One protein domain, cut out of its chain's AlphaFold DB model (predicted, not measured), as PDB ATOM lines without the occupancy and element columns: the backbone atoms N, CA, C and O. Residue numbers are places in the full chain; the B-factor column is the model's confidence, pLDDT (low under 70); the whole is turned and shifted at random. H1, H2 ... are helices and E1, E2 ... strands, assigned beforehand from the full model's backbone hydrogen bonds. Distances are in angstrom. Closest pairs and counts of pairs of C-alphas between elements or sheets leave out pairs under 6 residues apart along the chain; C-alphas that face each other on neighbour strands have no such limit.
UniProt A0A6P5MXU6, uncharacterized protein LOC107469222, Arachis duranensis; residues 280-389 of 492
ATOM      1  N   GLN A 280     -71.638 348.508 771.926       67.19
ATOM      2  CA  GLN A 280     -72.868 349.286 771.752       67.19
ATOM      3  C   GLN A 280     -73.753 349.291 773.006       67.19
ATOM      4  O   GLN A 280     -74.890 349.763 772.942       67.19
ATOM      5  N   ALA A 281     -73.259 348.750 774.127       63.69
ATOM      6  CA  ALA A 281     -74.039 348.575 775.342       63.69
ATOM      7  C   ALA A 281     -74.684 349.911 775.757       63.69
ATOM      8  O   ALA A 281     -73.986 350.928 775.850       63.69
ATOM      9  N   PRO A 282     -76.009 349.939 775.989       65.12
ATOM     10  CA  PRO A 282     -76.697 351.162 776.370       65.12
ATOM     11  C   PRO A 282     -76.118 351.700 777.679       65.12
ATOM     12  O   PRO A 282     -75.751 350.939 778.577       65.12
ATOM     13  N   ILE A 283     -76.034 353.026 777.786       66.31
ATOM     14  CA  ILE A 283     -75.479 353.700 778.962       66.31
ATOM     15  C   ILE A 283     -76.373 353.385 780.163       66.31
ATOM     16  O   ILE A 283     -77.464 353.938 780.310       66.31
ATOM     17  N   VAL A 284     -75.893 352.493 781.022       76.94
ATOM     18  CA  VAL A 284     -76.495 352.232 782.324       76.94
ATOM     19  C   VAL A 284     -76.191 353.414 783.240       76.94
ATOM     20  O   VAL A 284     -75.056 353.891 783.305       76.94
ATOM     21  N   ARG A 285     -77.204 353.896 783.960       77.88
ATOM     22  CA  ARG A 285     -77.064 354.993 784.925       77.88
ATOM     23  C   ARG A 285     -77.299 354.481 786.341       77.88
ATOM     24  O   ARG A 285     -78.149 353.626 786.568       77.88
ATOM     25  N   GLY A 286     -76.566 355.039 787.304       79.69
ATOM     26  CA  GLY A 286     -76.798 354.764 788.722       79.69
ATOM     27  C   GLY A 286     -78.222 355.148 789.169       79.69
ATOM     28  O   GLY A 286     -78.812 356.076 788.605       79.69
ATOM     29  N   PRO A 287     -78.786 354.458 790.176       85.12
ATOM     30  CA  PRO A 287     -80.141 354.716 790.652       85.12
ATOM     31  C   PRO A 287     -80.248 356.068 791.369       85.12
ATOM     32  O   PRO A 287     -79.371 356.461 792.138       85.12
ATOM     33  N   ASN A 288     -81.377 356.748 791.182       83.56
ATOM     34  CA  ASN A 288     -81.805 357.874 792.000       83.56
ATOM     35  C   ASN A 288     -82.837 357.392 793.028       83.56
ATOM     36  O   ASN A 288     -84.008 357.212 792.705       83.56
ATOM     37  N   TRP A 289     -82.423 357.230 794.282       83.38
ATOM     38  CA  TRP A 289     -83.265 356.691 795.360       83.38
ATOM     39  C   TRP A 289     -84.500 357.538 795.709       83.38
ATOM     40  O   TRP A 289     -85.394 357.059 796.399       83.38
ATOM     41  N   THR A 290     -84.583 358.782 795.229       83.19
ATOM     42  CA  THR A 290     -85.765 359.643 795.425       83.19
ATOM     43  C   THR A 290     -86.884 359.375 794.414       83.19
ATOM     44  O   THR A 290     -88.008 359.849 794.589       83.19
ATOM     45  N   GLN A 291     -86.600 358.619 793.350       82.19
ATOM     46  CA  GLN A 291     -87.541 358.329 792.273       82.19
ATOM     47  C   GLN A 291     -88.046 356.882 792.338       82.19
ATOM     48  O   GLN A 291     -87.305 355.979 792.729       82.19
ATOM     49  N   PRO A 292     -89.302 356.622 791.929       85.56
ATOM     50  CA  PRO A 292     -89.831 355.266 791.887       85.56
ATOM     51  C   PRO A 292     -89.116 354.433 790.821       85.56
ATOM     52  O   PRO A 292     -88.827 354.929 789.730       85.56
ATOM     53  N   PHE A 293     -88.898 353.156 791.122       87.62
ATOM     54  CA  PHE A 293     -88.372 352.194 790.160       87.62
ATOM     55  C   PHE A 293     -89.484 351.696 789.233       87.62
ATOM     56  O   PHE A 293     -90.618 351.458 789.665       87.62
ATOM     57  N   GLU A 294     -89.144 351.526 787.960       88.94
ATOM     58  CA  GLU A 294     -89.955 350.823 786.974       88.94
ATOM     59  C   GLU A 294     -89.289 349.481 786.660       88.94
ATOM     60  O   GLU A 294     -88.086 349.424 786.403       88.94
ATOM     61  N   ILE A 295     -90.072 348.405 786.695       88.88
ATOM     62  CA  ILE A 295     -89.620 347.078 786.275       88.88
ATOM     63  C   ILE A 295     -90.266 346.778 784.930       88.88
ATOM     64  O   ILE A 295     -91.458 347.014 784.734       88.88
ATOM     65  N   MET A 296     -89.455 346.289 784.003       88.06
ATOM     66  CA  MET A 296     -89.876 345.884 782.674       88.06
ATOM     67  C   MET A 296     -89.552 344.410 782.506       88.06
ATOM     68  O   MET A 296     -88.380 344.064 782.382       88.06
ATOM     69  N   CYS A 297     -90.568 343.556 782.518       87.94
ATOM     70  CA  CYS A 297     -90.415 342.116 782.344       87.94
ATOM     71  C   CYS A 297     -90.936 341.691 780.977       87.94
ATOM     72  O   CYS A 297     -91.913 342.255 780.479       87.94
ATOM     73  N   ASP A 298     -90.294 340.681 780.405       85.00
ATOM     74  CA  ASP A 298     -90.808 339.959 779.253       85.00
ATOM     75  C   ASP A 298     -90.382 338.491 779.297       85.00
ATOM     76  O   ASP A 298     -89.386 338.127 779.934       85.00
ATOM     77  N   ALA A 299     -91.156 337.639 778.637       85.69
ATOM     78  CA  ALA A 299     -90.932 336.206 778.632       85.69
ATOM     79  C   ALA A 299     -91.144 335.618 777.239       85.69
ATOM     80  O   ALA A 299     -92.147 335.874 776.576       85.69
ATOM     81  N   SER A 300     -90.224 334.754 776.827       85.12
ATOM     82  CA  SER A 300     -90.364 333.919 775.642       85.12
ATOM     83  C   SER A 300     -90.540 332.453 776.030       85.12
ATOM     84  O   SER A 300     -90.572 332.079 777.202       85.12
ATOM     85  N   ASN A 301     -90.636 331.579 775.030       81.25
ATOM     86  CA  ASN A 301     -90.684 330.136 775.269       81.25
ATOM     87  C   ASN A 301     -89.376 329.562 775.831       81.25
ATOM     88  O   ASN A 301     -89.379 328.427 776.307       81.25
ATOM     89  N   TYR A 302     -88.289 330.332 775.782       79.06
ATOM     90  CA  TYR A 302     -86.939 329.855 776.069       79.06
ATOM     91  C   TYR A 302     -86.272 330.608 777.213       79.06
ATOM     92  O   TYR A 302     -85.480 330.023 777.947       79.06
ATOM     93  N   ALA A 303     -86.576 331.893 777.374       83.81
ATOM     94  CA  ALA A 303     -85.928 332.738 778.360       83.81
ATOM     95  C   ALA A 303     -86.876 333.814 778.882       83.81
ATOM     96  O   ALA A 303     -87.832 334.216 778.218       83.81
ATOM     97  N   ILE A 304     -86.569 334.302 780.074       86.38
ATOM     98  CA  ILE A 304     -87.176 335.484 780.672       86.38
ATOM     99  C   ILE A 304     -86.143 336.604 780.711       86.38
ATOM    100  O   ILE A 304     -84.957 336.370 780.955       86.38
ATOM    101  N   GLY A 305     -86.605 337.823 780.462       85.69
ATOM    102  CA  GLY A 305     -85.811 339.041 780.505       85.69
ATOM    103  C   GLY A 305     -86.452 340.059 781.438       85.69
ATOM    104  O   GLY A 305     -87.675 340.168 781.528       85.69
ATOM    105  N   ALA A 306     -85.619 340.819 782.133       88.25
ATOM    106  CA  ALA A 306     -86.042 341.913 782.980       88.25
ATOM    107  C   ALA A 306     -85.080 343.101 782.869       88.25
ATOM    108  O   ALA A 306     -83.862 342.941 782.799       88.25
ATOM    109  N   ALA A 307     -85.625 344.311 782.901       88.62
ATOM    110  CA  ALA A 307     -84.859 345.542 783.015       88.62
ATOM    111  C   ALA A 307     -85.384 346.378 784.186       88.62
ATOM    112  O   ALA A 307     -86.589 346.600 784.323       88.62
ATOM    113  N   LEU A 308     -84.462 346.855 785.020       87.94
ATOM    114  CA  LEU A 308     -84.729 347.830 786.068       87.94
ATOM    115  C   LEU A 308     -84.468 349.223 785.508       87.94
ATOM    116  O   LEU A 308     -83.357 349.515 785.067       87.94
ATOM    117  N   ALA A 309     -85.465 350.096 785.550       89.81
ATOM    118  CA  ALA A 309     -85.387 351.428 784.972       89.81
ATOM    119  C   ALA A 309     -85.923 352.505 785.921       89.81
ATOM    120  O   ALA A 309     -86.654 352.240 786.876       89.81
ATOM    121  N   GLN A 310     -85.567 353.750 785.630       87.38
ATOM    122  CA  GLN A 310     -86.150 354.945 786.235       87.38
ATOM    123  C   GLN A 310     -86.473 355.967 785.150       87.38
ATOM    124  O   GLN A 310     -85.991 355.873 784.021       87.38
ATOM    125  N   ARG A 311     -87.324 356.942 785.474       83.50
ATOM    126  CA  ARG A 311     -87.769 357.961 784.518       83.50
ATOM    127  C   ARG A 311     -87.254 359.333 784.884       83.50
ATOM    128  O   ARG A 311     -87.588 359.868 785.935       83.50
ATOM    129  N   GLU A 312     -86.588 359.952 783.921       78.25
ATOM    130  CA  GLU A 312     -86.298 361.377 783.934       78.25
ATOM    131  C   GLU A 312     -87.057 362.019 782.762       78.25
ATOM    132  O   GLU A 312     -86.725 361.848 781.590       78.25
ATOM    133  N   GLY A 313     -88.174 362.685 783.064       77.31
ATOM    134  CA  GLY A 313     -89.079 363.204 782.036       77.31
ATOM    135  C   GLY A 313     -89.830 362.095 781.282       77.31
ATOM    136  O   GLY A 313     -90.492 361.253 781.890       77.31
ATOM    137  N   LYS A 314     -89.791 362.121 779.941       72.56
ATOM    138  CA  LYS A 314     -90.555 361.185 779.086       72.56
ATOM    139  C   LYS A 314     -89.833 359.863 778.809       72.56
ATOM    140  O   LYS A 314     -90.510 358.868 778.547       72.56
ATOM    141  N   ASN A 315     -88.505 359.833 778.908       75.12
ATOM    142  CA  ASN A 315     -87.706 358.674 778.516       75.12
ATOM    143  C   ASN A 315     -87.225 357.910 779.760       75.12
ATOM    144  O   ASN A 315     -86.665 358.526 780.669       75.12
ATOM    145  N   PRO A 316     -87.454 356.588 779.837       79.81
ATOM    146  CA  PRO A 316     -86.831 355.771 780.863       79.81
ATOM    147  C   PRO A 316     -85.338 355.592 780.554       79.81
ATOM    148  O   PRO A 316     -84.956 355.433 779.394       79.81
ATOM    149  N   TYR A 317     -84.505 355.597 781.590       84.25
ATOM    150  CA  TYR A 317     -83.122 355.135 781.518       84.25
ATOM    151  C   TYR A 317     -82.978 353.844 782.322       84.25
ATOM    152  O   TYR A 317     -83.664 353.645 783.330       84.25
ATOM    153  N   VAL A 318     -82.087 352.965 781.873       85.94
ATOM    154  CA  VAL A 318     -81.896 351.652 782.489       85.94
ATOM    155  C   VAL A 318     -80.799 351.702 783.552       85.94
ATOM    156  O   VAL A 318     -79.771 352.359 783.384       85.94
ATOM    157  N   ILE A 319     -81.054 351.009 784.659       85.12
ATOM    158  CA  ILE A 319     -80.173 350.848 785.821       85.12
ATOM    159  C   ILE A 319     -79.539 349.461 785.822       85.12
ATOM    160  O   ILE A 319     -78.383 349.314 786.207       85.12
ATOM    161  N   ALA A 320     -80.283 348.437 785.406       84.38
ATOM    162  CA  ALA A 320     -79.767 347.081 785.313       84.38
ATOM    163  C   ALA A 320     -80.588 346.238 784.335       84.38
ATOM    164  O   ALA A 320     -81.785 346.465 784.157       84.38
ATOM    165  N   TYR A 321     -79.934 345.235 783.757       83.62
ATOM    166  CA  TYR A 321     -80.559 344.161 782.993       83.62
ATOM    167  C   TYR A 321     -80.383 342.845 783.741       83.62
ATOM    168  O   TYR A 321     -79.387 342.651 784.436       83.62
ATOM    169  N   ALA A 322     -81.347 341.950 783.588       83.69
ATOM    170  CA  ALA A 322     -81.280 340.586 784.075       83.69
ATOM    171  C   ALA A 322     -81.963 339.665 783.069       83.69
ATOM    172  O   ALA A 322     -83.010 340.006 782.519       83.69
ATOM    173  N   SER A 323     -81.402 338.485 782.848       85.12
ATOM    174  CA  SER A 323     -82.018 337.470 782.000       85.12
ATOM    175  C   SER A 323     -81.797 336.086 782.581       85.12
ATOM    176  O   SER A 323     -80.895 335.868 783.383       85.12
ATOM    177  N   LYS A 324     -82.651 335.135 782.216       83.12
ATOM    178  CA  LYS A 324     -82.489 333.741 782.623       83.12
ATOM    179  C   LYS A 324     -83.123 332.824 781.588       83.12
ATOM    180  O   LYS A 324     -84.244 333.068 781.148       83.12
ATOM    181  N   THR A 325     -82.428 331.751 781.225       85.81
ATOM    182  CA  THR A 325     -83.010 330.672 780.421       85.81
ATOM    183  C   THR A 325     -83.946 329.817 781.272       85.81
ATOM    184  O   THR A 325     -83.676 329.539 782.442       85.81
ATOM    185  N   LEU A 326     -85.078 329.427 780.690       81.31
ATOM    186  CA  LEU A 326     -86.058 328.572 781.349       81.31
ATOM    187  C   LEU A 326     -85.521 327.141 781.447       81.31
ATOM    188  O   LEU A 326     -84.939 326.623 780.493       81.31
ATOM    189  N   ASP A 327     -85.731 326.497 782.594       83.44
ATOM    190  CA  ASP A 327     -85.483 325.062 782.728       83.44
ATOM    191  C   ASP A 327     -86.586 324.230 782.046       83.44
ATOM    192  O   ASP A 327     -87.638 324.743 781.659       83.44
ATOM    193  N   GLY A 328     -86.363 322.920 781.907       78.31
ATOM    194  CA  GLY A 328     -87.296 322.040 781.199       78.31
ATOM    195  C   GLY A 328     -88.715 322.013 781.785       78.31
ATOM    196  O   GLY A 328     -89.663 321.757 781.045       78.31
ATOM    197  N   ALA A 329     -88.891 322.301 783.079       84.06
ATOM    198  CA  ALA A 329     -90.214 322.401 783.688       84.06
ATOM    199  C   ALA A 329     -90.866 323.758 783.373       84.06
ATOM    200  O   ALA A 329     -92.024 323.800 782.958       84.06
ATOM    201  N   GLN A 330     -90.111 324.851 783.499       82.94
ATOM    202  CA  GLN A 330     -90.565 326.216 783.223       82.94
ATOM    203  C   GLN A 330     -90.860 326.456 781.736       82.94
ATOM    204  O   GLN A 330     -91.765 327.218 781.398       82.94
ATOM    205  N   SER A 331     -90.160 325.780 780.820       84.94
ATOM    206  CA  SER A 331     -90.454 325.850 779.382       84.94
ATOM    207  C   SER A 331     -91.865 325.361 779.039       84.94
ATOM    208  O   SER A 331     -92.450 325.839 778.063       84.94
ATOM    209  N   ASN A 332     -92.440 324.472 779.858       87.50
ATOM    210  CA  ASN A 332     -93.796 323.944 779.678       87.50
ATOM    211  C   ASN A 332     -94.893 324.846 780.262       87.50
ATOM    212  O   ASN A 332     -96.073 324.567 780.058       87.50
ATOM    213  N   TYR A 333     -94.532 325.919 780.970       88.31
ATOM    214  CA  TYR A 333     -95.499 326.886 781.483       88.31
ATOM    215  C   TYR A 333     -96.236 327.596 780.344       88.31
ATOM    216  O   TYR A 333     -95.690 327.837 779.254       88.31
ATOM    217  N   THR A 334     -97.487 327.960 780.611       89.31
ATOM    218  CA  THR A 334     -98.283 328.814 779.727       89.31
ATOM    219  C   THR A 334     -97.666 330.211 779.630       89.31
ATOM    220  O   THR A 334     -96.875 330.623 780.479       89.31
ATOM    221  N   THR A 335     -98.018 330.976 778.594       83.94
ATOM    222  CA  THR A 335     -97.487 332.336 778.392       83.94
ATOM    223  C   THR A 335     -97.700 333.228 779.619       83.94
ATOM    224  O   THR A 335     -96.765 333.882 780.062       83.94
ATOM    225  N   THR A 336     -98.884 333.184 780.235       85.06
ATOM    226  CA  THR A 336     -99.192 333.973 781.439       85.06
ATOM    227  C   THR A 336     -98.354 333.550 782.650       85.06
ATOM    228  O   THR A 336     -97.897 334.393 783.417       85.06
ATOM    229  N   GLU A 337     -98.109 332.251 782.823       86.50
ATOM    230  CA  GLU A 337     -97.245 331.744 783.896       86.50
ATOM    231  C   GLU A 337     -95.778 332.141 783.681       86.50
ATOM    232  O   GLU A 337     -95.081 332.460 784.642       86.50
ATOM    233  N   LYS A 338     -95.315 332.184 782.425       86.00
ATOM    234  CA  LYS A 338     -93.969 332.655 782.066       86.00
ATOM    235  C   LYS A 338     -93.797 334.156 782.304       86.00
ATOM    236  O   LYS A 338     -92.769 334.565 782.839       86.00
ATOM    237  N   GLU A 339     -94.800 334.966 781.974       85.94
ATOM    238  CA  GLU A 339     -94.811 336.401 782.291       85.94
ATOM    239  C   GLU A 339     -94.763 336.637 783.809       85.94
ATOM    240  O   GLU A 339     -93.958 337.436 784.290       85.94
ATOM    241  N   LEU A 340     -95.553 335.883 784.586       88.50
ATOM    242  CA  LEU A 340     -95.503 335.949 786.048       88.50
ATOM    243  C   LEU A 340     -94.131 335.518 786.589       88.50
ATOM    244  O   LEU A 340     -93.594 336.164 787.489       88.50
ATOM    245  N   LEU A 341     -93.538 334.464 786.023       86.75
ATOM    246  CA  LEU A 341     -92.194 334.012 786.378       86.75
ATOM    247  C   LEU A 341     -91.139 335.094 786.102       86.75
ATOM    248  O   LEU A 341     -90.254 335.288 786.933       86.75
ATOM    249  N   ALA A 342     -91.251 335.835 784.996       86.50
ATOM    250  CA  ALA A 342     -90.369 336.962 784.690       86.50
ATOM    251  C   ALA A 342     -90.483 338.093 785.725       86.50
ATOM    252  O   ALA A 342     -89.466 338.676 786.107       86.50
ATOM    253  N   ILE A 343     -91.691 338.370 786.232       88.06
ATOM    254  CA  ILE A 343     -91.910 339.346 787.315       88.06
ATOM    255  C   ILE A 343     -91.283 338.856 788.622       88.06
ATOM    256  O   ILE A 343     -90.544 339.602 789.263       88.06
ATOM    257  N   VAL A 344     -91.537 337.604 789.012       88.56
ATOM    258  CA  VAL A 344     -90.962 337.013 790.234       88.56
ATOM    259  C   VAL A 344     -89.434 337.026 790.172       88.56
ATOM    260  O   VAL A 344     -88.785 337.457 791.124       88.56
ATOM    261  N   PHE A 345     -88.866 336.635 789.031       87.69
ATOM    262  CA  PHE A 345     -87.430 336.688 788.776       87.69
ATOM    263  C   PHE A 345     -86.873 338.111 788.900       87.69
ATOM    264  O   PHE A 345     -85.861 338.311 789.565       87.69
ATOM    265  N   ALA A 346     -87.540 339.109 788.316       87.12
ATOM    266  CA  ALA A 346     -87.101 340.498 788.404       87.12
ATOM    267  C   ALA A 346     -87.139 341.038 789.842       87.12
ATOM    268  O   ALA A 346     -86.216 341.735 790.262       87.12
ATOM    269  N   LEU A 347     -88.184 340.711 790.609       86.12
ATOM    270  CA  LEU A 347     -88.309 341.128 792.008       86.12
ATOM    271  C   LEU A 347     -87.215 340.523 792.889       86.12
ATOM    272  O   LEU A 347     -86.690 341.216 793.762       86.12
ATOM    273  N   ASP A 348     -86.870 339.258 792.658       84.31
ATOM    274  CA  ASP A 348     -85.799 338.583 793.386       84.31
ATOM    275  C   ASP A 348     -84.424 339.130 792.981       84.31
ATOM    276  O   ASP A 348     -83.649 339.583 793.827       84.31
ATOM    277  N   LYS A 349     -84.159 339.224 791.671       85.69
ATOM    278  CA  LYS A 349     -82.869 339.694 791.150       85.69
ATOM    279  C   LYS A 349     -82.586 341.154 791.500       85.69
ATOM    280  O   LYS A 349     -81.448 341.504 791.803       85.69
ATOM    281  N   PHE A 350     -83.607 342.012 791.502       83.88
ATOM    282  CA  PHE A 350     -83.471 343.431 791.839       83.88
ATOM    283  C   PHE A 350     -83.861 343.756 793.284       83.88
ATOM    284  O   PHE A 350     -83.996 344.930 793.634       83.88
ATOM    285  N   ARG A 351     -83.993 342.748 794.157       81.69
ATOM    286  CA  ARG A 351     -84.424 342.913 795.554       81.69
ATOM    287  C   ARG A 351     -83.666 344.021 796.288       81.69
ATOM    288  O   ARG A 351     -84.292 344.840 796.956       81.69
ATOM    289  N   ALA A 352     -82.344 344.091 796.128       79.38
ATOM    290  CA  ALA A 352     -81.505 345.105 796.773       79.38
ATOM    291  C   ALA A 352     -81.897 346.555 796.415       79.38
ATOM    292  O   ALA A 352     -81.723 347.451 797.237       79.38
ATOM    293  N   TYR A 353     -82.461 346.786 795.226       77.81
ATOM    294  CA  TYR A 353     -82.938 348.101 794.783       77.81
ATOM    295  C   TYR A 353     -84.387 348.373 795.201       77.81
ATOM    296  O   TYR A 353     -84.766 349.508 795.486       77.81
ATOM    297  N   LEU A 354     -85.213 347.330 795.213       79.31
ATOM    298  CA  LEU A 354     -86.662 347.452 795.340       79.31
ATOM    299  C   LEU A 354     -87.147 347.493 796.795       79.31
ATOM    300  O   LEU A 354     -88.235 348.008 797.065       79.31
ATOM    301  N   LEU A 355     -86.359 346.976 797.744       78.44
ATOM    302  CA  LEU A 355     -86.713 346.972 799.165       78.44
ATOM    303  C   LEU A 355     -86.962 348.397 799.688       78.44
ATOM    304  O   LEU A 355     -86.104 349.270 799.602       78.44
ATOM    305  N   GLY A 356     -88.153 348.625 800.249       69.44
ATOM    306  CA  GLY A 356     -88.557 349.924 800.804       69.44
ATOM    307  C   GLY A 356     -88.938 350.987 799.765       69.44
ATOM    308  O   GLY A 356     -89.309 352.094 800.152       69.44
ATOM    309  N   SER A 357     -88.902 350.659 798.471       73.88
ATOM    310  CA  SER A 357     -89.184 351.593 797.378       73.88
ATOM    311  C   SER A 357     -90.555 351.352 796.742       73.88
ATOM    312  O   SER A 357     -91.066 350.235 796.703       73.88
ATOM    313  N   LYS A 358     -91.167 352.411 796.194       73.38
ATOM    314  CA  LYS A 358     -92.406 352.288 795.411       73.38
ATOM    315  C   LYS A 358     -92.081 351.778 794.006       73.38
ATOM    316  O   LYS A 358     -91.383 352.456 793.254       73.38
ATOM    317  N   ILE A 359     -92.636 350.620 793.659       76.19
ATOM    318  CA  ILE A 359     -92.424 349.939 792.377       76.19
ATOM    319  C   ILE A 359     -93.606 350.224 791.446       76.19
ATOM    320  O   ILE A 359     -94.760 350.225 791.883       76.19
ATOM    321  N   LYS A 360     -93.327 350.471 790.167       76.12
ATOM    322  CA  LYS A 360     -94.338 350.527 789.105       76.12
ATOM    323  C   LYS A 360     -94.056 349.437 788.076       76.12
ATOM    324  O   LYS A 360     -92.971 349.405 787.505       76.12
ATOM    325  N   ASP A 361     -95.047 348.588 787.839       70.88
ATOM    326  CA  ASP A 361     -95.015 347.592 786.769       70.88
ATOM    327  C   ASP A 361     -95.543 348.184 785.447       70.88
ATOM    328  O   ASP A 361     -96.388 349.092 785.447       70.88
ATOM    329  N   ARG A 362     -95.023 347.699 784.315       67.19
ATOM    330  CA  ARG A 362     -95.412 348.120 782.961       67.19
ATOM    331  C   ARG A 362     -95.633 346.898 782.078       67.19
ATOM    332  O   ARG A 362     -94.767 346.038 781.994       67.19
ATOM    333  N   SER A 363     -96.745 346.902 781.340       58.62
ATOM    334  CA  SER A 363     -97.089 345.871 780.349       58.62
ATOM    335  C   SER A 363     -95.946 345.621 779.358       58.62
ATOM    336  O   SER A 363     -95.429 346.577 778.773       58.62
ATOM    337  N   GLY A 364     -95.616 344.346 779.115       54.78
ATOM    338  CA  GLY A 364     -94.543 343.908 778.207       54.78
ATOM    339  C   GLY A 364     -94.643 344.497 776.794       54.78
ATOM    340  O   GLY A 364     -93.633 344.866 776.202       54.78
ATOM    341  N   SER A 365     -95.862 344.759 776.305       54.69
ATOM    342  CA  SER A 365     -96.116 345.417 775.010       54.69
ATOM    343  C   SER A 365     -95.564 346.849 774.880       54.69
ATOM    344  O   SER A 365     -95.502 347.383 773.773       54.69
ATOM    345  N   GLN A 366     -95.184 347.492 775.990       56.03
ATOM    346  CA  GLN A 366     -94.580 348.830 776.030       56.03
ATOM    347  C   GLN A 366     -93.059 348.789 776.282       56.03
ATOM    348  O   GLN A 366     -92.417 349.842 776.305       56.03
ATOM    349  N   ASN A 367     -92.476 347.595 776.450       60.06
ATOM    350  CA  ASN A 367     -91.114 347.380 776.938       60.06
ATOM    351  C   ASN A 367     -90.216 346.750 775.860       60.06
ATOM    352  O   ASN A 367     -89.786 345.605 775.986       60.06
ATOM    353  N   LEU A 368     -89.873 347.529 774.827       58.25
ATOM    354  CA  LEU A 368     -89.028 347.083 773.701       58.25
ATOM    355  C   LEU A 368     -87.717 346.411 774.150       58.25
ATOM    356  O   LEU A 368     -87.218 345.511 773.493       58.25
ATOM    357  N   VAL A 369     -87.156 346.829 775.289       55.81
ATOM    358  CA  VAL A 369     -85.870 346.311 775.767       55.81
ATOM    359  C   VAL A 369     -85.981 344.916 776.385       55.81
ATOM    360  O   VAL A 369     -85.109 344.084 776.155       55.81
ATOM    361  N   ALA A 370     -87.047 344.642 777.142       57.72
ATOM    362  CA  ALA A 370     -87.287 343.305 777.681       57.72
ATOM    363  C   ALA A 370     -87.653 342.322 776.551       57.72
ATOM    364  O   ALA A 370     -87.157 341.197 776.546       57.72
ATOM    365  N   ASP A 371     -88.398 342.795 775.545       61.50
ATOM    366  CA  ASP A 371     -88.723 342.048 774.321       61.50
ATOM    367  C   ASP A 371     -87.470 341.640 773.523       61.50
ATOM    368  O   ASP A 371     -87.356 340.510 773.053       61.50
ATOM    369  N   HIS A 372     -86.461 342.511 773.431       61.91
ATOM    370  CA  HIS A 372     -85.185 342.141 772.812       61.91
ATOM    371  C   HIS A 372     -84.413 341.067 773.596       61.91
ATOM    372  O   HIS A 372     -83.776 340.214 772.979       61.91
ATOM    373  N   LEU A 373     -84.469 341.086 774.933       58.47
ATOM    374  CA  LEU A 373     -83.774 340.112 775.785       58.47
ATOM    375  C   LEU A 373     -84.424 338.725 775.738       58.47
ATOM    376  O   LEU A 373     -83.720 337.717 775.736       58.47
ATOM    377  N   SER A 374     -85.754 338.661 775.676       58.00
ATOM    378  CA  SER A 374     -86.487 337.394 775.629       58.00
ATOM    379  C   SER A 374     -86.361 336.683 774.270       58.00
ATOM    380  O   SER A 374     -86.488 335.457 774.200       58.00
ATOM    381  N   ARG A 375     -86.084 337.430 773.189       60.88
ATOM    382  CA  ARG A 375     -86.003 336.946 771.796       60.88
ATOM    383  C   ARG A 375     -84.600 336.560 771.317       60.88
ATOM    384  O   ARG A 375     -84.428 336.322 770.122       60.88
ATOM    385  N   LEU A 376     -83.600 336.506 772.198       58.31
ATOM    386  CA  LEU A 376     -82.252 336.071 771.820       58.31
ATOM    387  C   LEU A 376     -82.298 334.650 771.214       58.31
ATOM    388  O   LEU A 376     -82.822 333.720 771.826       58.31
ATOM    389  N   GLU A 377     -81.809 334.507 769.976       48.31
ATOM    390  CA  GLU A 377     -81.892 333.261 769.200       48.31
ATOM    391  C   GLU A 377     -81.065 332.130 769.828       48.31
ATOM    392  O   GLU A 377     -79.909 332.315 770.204       48.31
ATOM    393  N   HIS A 378     -81.661 330.939 769.890       49.34
ATOM    394  CA  HIS A 378     -81.048 329.730 770.429       49.34
ATOM    395  C   HIS A 378     -80.142 329.052 769.386       49.34
ATOM    396  O   HIS A 378     -80.631 328.573 768.360       49.34
ATOM    397  N   THR A 379     -78.843 328.932 769.665       48.62
ATOM    398  CA  THR A 379     -77.989 327.921 769.021       48.62
ATOM    399  C   THR A 379     -78.270 326.580 769.697       48.62
ATOM    400  O   THR A 379     -78.187 326.466 770.921       48.62
ATOM    401  N   LYS A 380     -78.681 325.569 768.922       45.09
ATOM    402  CA  LYS A 380     -79.064 324.240 769.430       45.09
ATOM    403  C   LYS A 380     -77.847 323.557 770.070       45.09
ATOM    404  O   LYS A 380     -77.109 322.863 769.385       45.09
ATOM    405  N   GLY A 381     -77.636 323.752 771.371       48.06
ATOM    406  CA  GLY A 381     -76.489 323.173 772.080       48.06
ATOM    407  C   GLY A 381     -76.350 323.566 773.551       48.06
ATOM    408  O   GLY A 381     -75.791 322.791 774.327       48.06
ATOM    409  N   ASP A 382     -76.904 324.705 773.974       44.56
ATOM    410  CA  ASP A 382     -76.760 325.157 775.361       44.56
ATOM    411  C   ASP A 382     -77.742 324.443 776.297       44.56
ATOM    412  O   ASP A 382     -78.905 324.814 776.446       44.56
ATOM    413  N   THR A 383     -77.248 323.388 776.946       47.19
ATOM    414  CA  THR A 383     -77.926 322.707 778.065       47.19
ATOM    415  C   THR A 383     -77.627 323.358 779.416       47.19
ATOM    416  O   THR A 383     -78.243 323.008 780.423       47.19
ATOM    417  N   THR A 384     -76.695 324.313 779.461       49.44
ATOM    418  CA  THR A 384     -76.310 325.012 780.686       49.44
ATOM    419  C   THR A 384     -77.144 326.279 780.878       49.44
ATOM    420  O   THR A 384     -77.149 327.134 779.991       49.44
ATOM    421  N   PRO A 385     -77.825 326.449 782.027       51.47
ATOM    422  CA  PRO A 385     -78.501 327.698 782.352       51.47
ATOM    423  C   PRO A 385     -77.507 328.865 782.362       51.47
ATOM    424  O   PRO A 385     -76.390 328.711 782.863       51.47
ATOM    425  N   ILE A 386     -77.912 330.035 781.864       53.16
ATOM    426  CA  ILE A 386     -77.100 331.255 781.990       53.16
ATOM    427  C   ILE A 386     -76.937 331.563 783.484       53.16
ATOM    428  O   ILE A 386     -77.918 331.791 784.194       53.16
ATOM    429  N   ASN A 387     -75.695 331.542 783.972       47.34
ATOM    430  CA  ASN A 387     -75.374 331.886 785.352       47.34
ATOM    431  C   ASN A 387     -75.073 333.387 785.472       47.34
ATOM    432  O   ASN A 387     -73.914 333.792 785.503       47.34
ATOM    433  N   ASP A 388     -76.128 334.195 785.590       50.56
ATOM    434  CA  ASP A 388     -76.044 335.641 785.855       50.56
ATOM    435  C   ASP A 388     -75.798 335.960 787.348       50.56
ATOM    436  O   ASP A 388     -76.004 337.093 787.797       50.56
ATOM    437  N   SER A 389     -75.414 334.974 788.169       45.09
ATOM    438  CA  SER A 389     -75.118 335.196 789.590       45.09
ATOM    439  C   SER A 389     -73.817 335.977 789.729       45.09
ATOM    440  O   SER A 389     -72.766 335.549 789.244       45.09
TER     441      SER A 389
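What this domain is: This is residues 280 to 389 of the 492 residues of the protein "uncharacterized protein LOC107469222" of Arachis duranensis (UniProt A0A6P5MXU6). A twisted four-stranded sheet is the middle layer, with the long helix H1 slanting over one face and the short helix H3 over the other. Three long strands, E1, E2 and E3, fold back and forth side by side, and short E4 lies along E1 at one edge. The 110 printed residues hold three named helices and four named strands, along the chain E1 E2 E3 H1 H2 E4 H3; the mixed sheet runs E3 E2 E1 E4, and the class is mixed, helices and strands. The whole is compact, with a radius of gyration of the C-alphas of 14.1 A and spans of 43 by 30 by 27 A.

How they stand to each other: Past residues 280 to 292, which hold no named element, look at E1, residues 293 to 299, E2, residues 303 to 312, and E3, residues 315 to 325: they form a meander, each strand the antiparallel neighbour of the one before, in two hairpins. N 296 and O 307 are 2.9 A apart between E1 and E2, and N 306 and O 322 are 2.8 A apart between E2 and E3. E3 bends by 68 degrees at residue 319. H1, residues 335 to 349, is on the sheet at a height of 5.8 A, over E1 and only just over E2, with 3 C-alphas on E2; it runs slantwise to the strands, at 40 degrees to E1 on the local plane. The closest C-alphas of H1 and E1 are those of Glu 339 and Ala 299, 5.3 A apart. H2, residues 351 to 354, only grazes the sheet, with residues 353 to 354. E4, residues 359 to 362, is parallel to E1, with N 360 and O 293 at 2.9 A. E3, H1 H2 and E4 make a split strand-helix-strand unit, two strands of one sheet that are not neighbours, with helices between them along the chain and E2 and E1 between them in the sheet; its crossover is right-handed. H3, residues 368 to 374, is on the opposite face from H1, at a height of 6.9 A, along the strands at 20 degrees to E2 on the local plane; its closest C-alpha pair with E2 is Ser 374 and Gly 305, 5.2 A. Every O i to N i+4 pair is within hydrogen-bond range in H1 and H3; H2 is too short for one.

Where its parts are: Find C-alpha 293 at (-88.372, 352.194, 790.160); from there E1 runs 19.9 A. E2 runs 29.2 A and E3 28.5 A. Find C-alpha 335 at (-97.487, 332.336, 778.392), where H1 begins its 20.8 A. H2 covers 5.1 A, E4 10.0 A and H3 10.2 A, ending at C-alpha 374, (-86.487, 337.394, 775.629).

The domain as a whole: The C-alphas of Thr 290 and Lys 380 are the two farthest apart, 44.4 A. The printed part has no cut, and no link is long. Residues 375 to 389 hold no named element. The mean pLDDT of the printed part is 75.2; look for values under 70 at residues 280 to 283, 356 and 362 to 389.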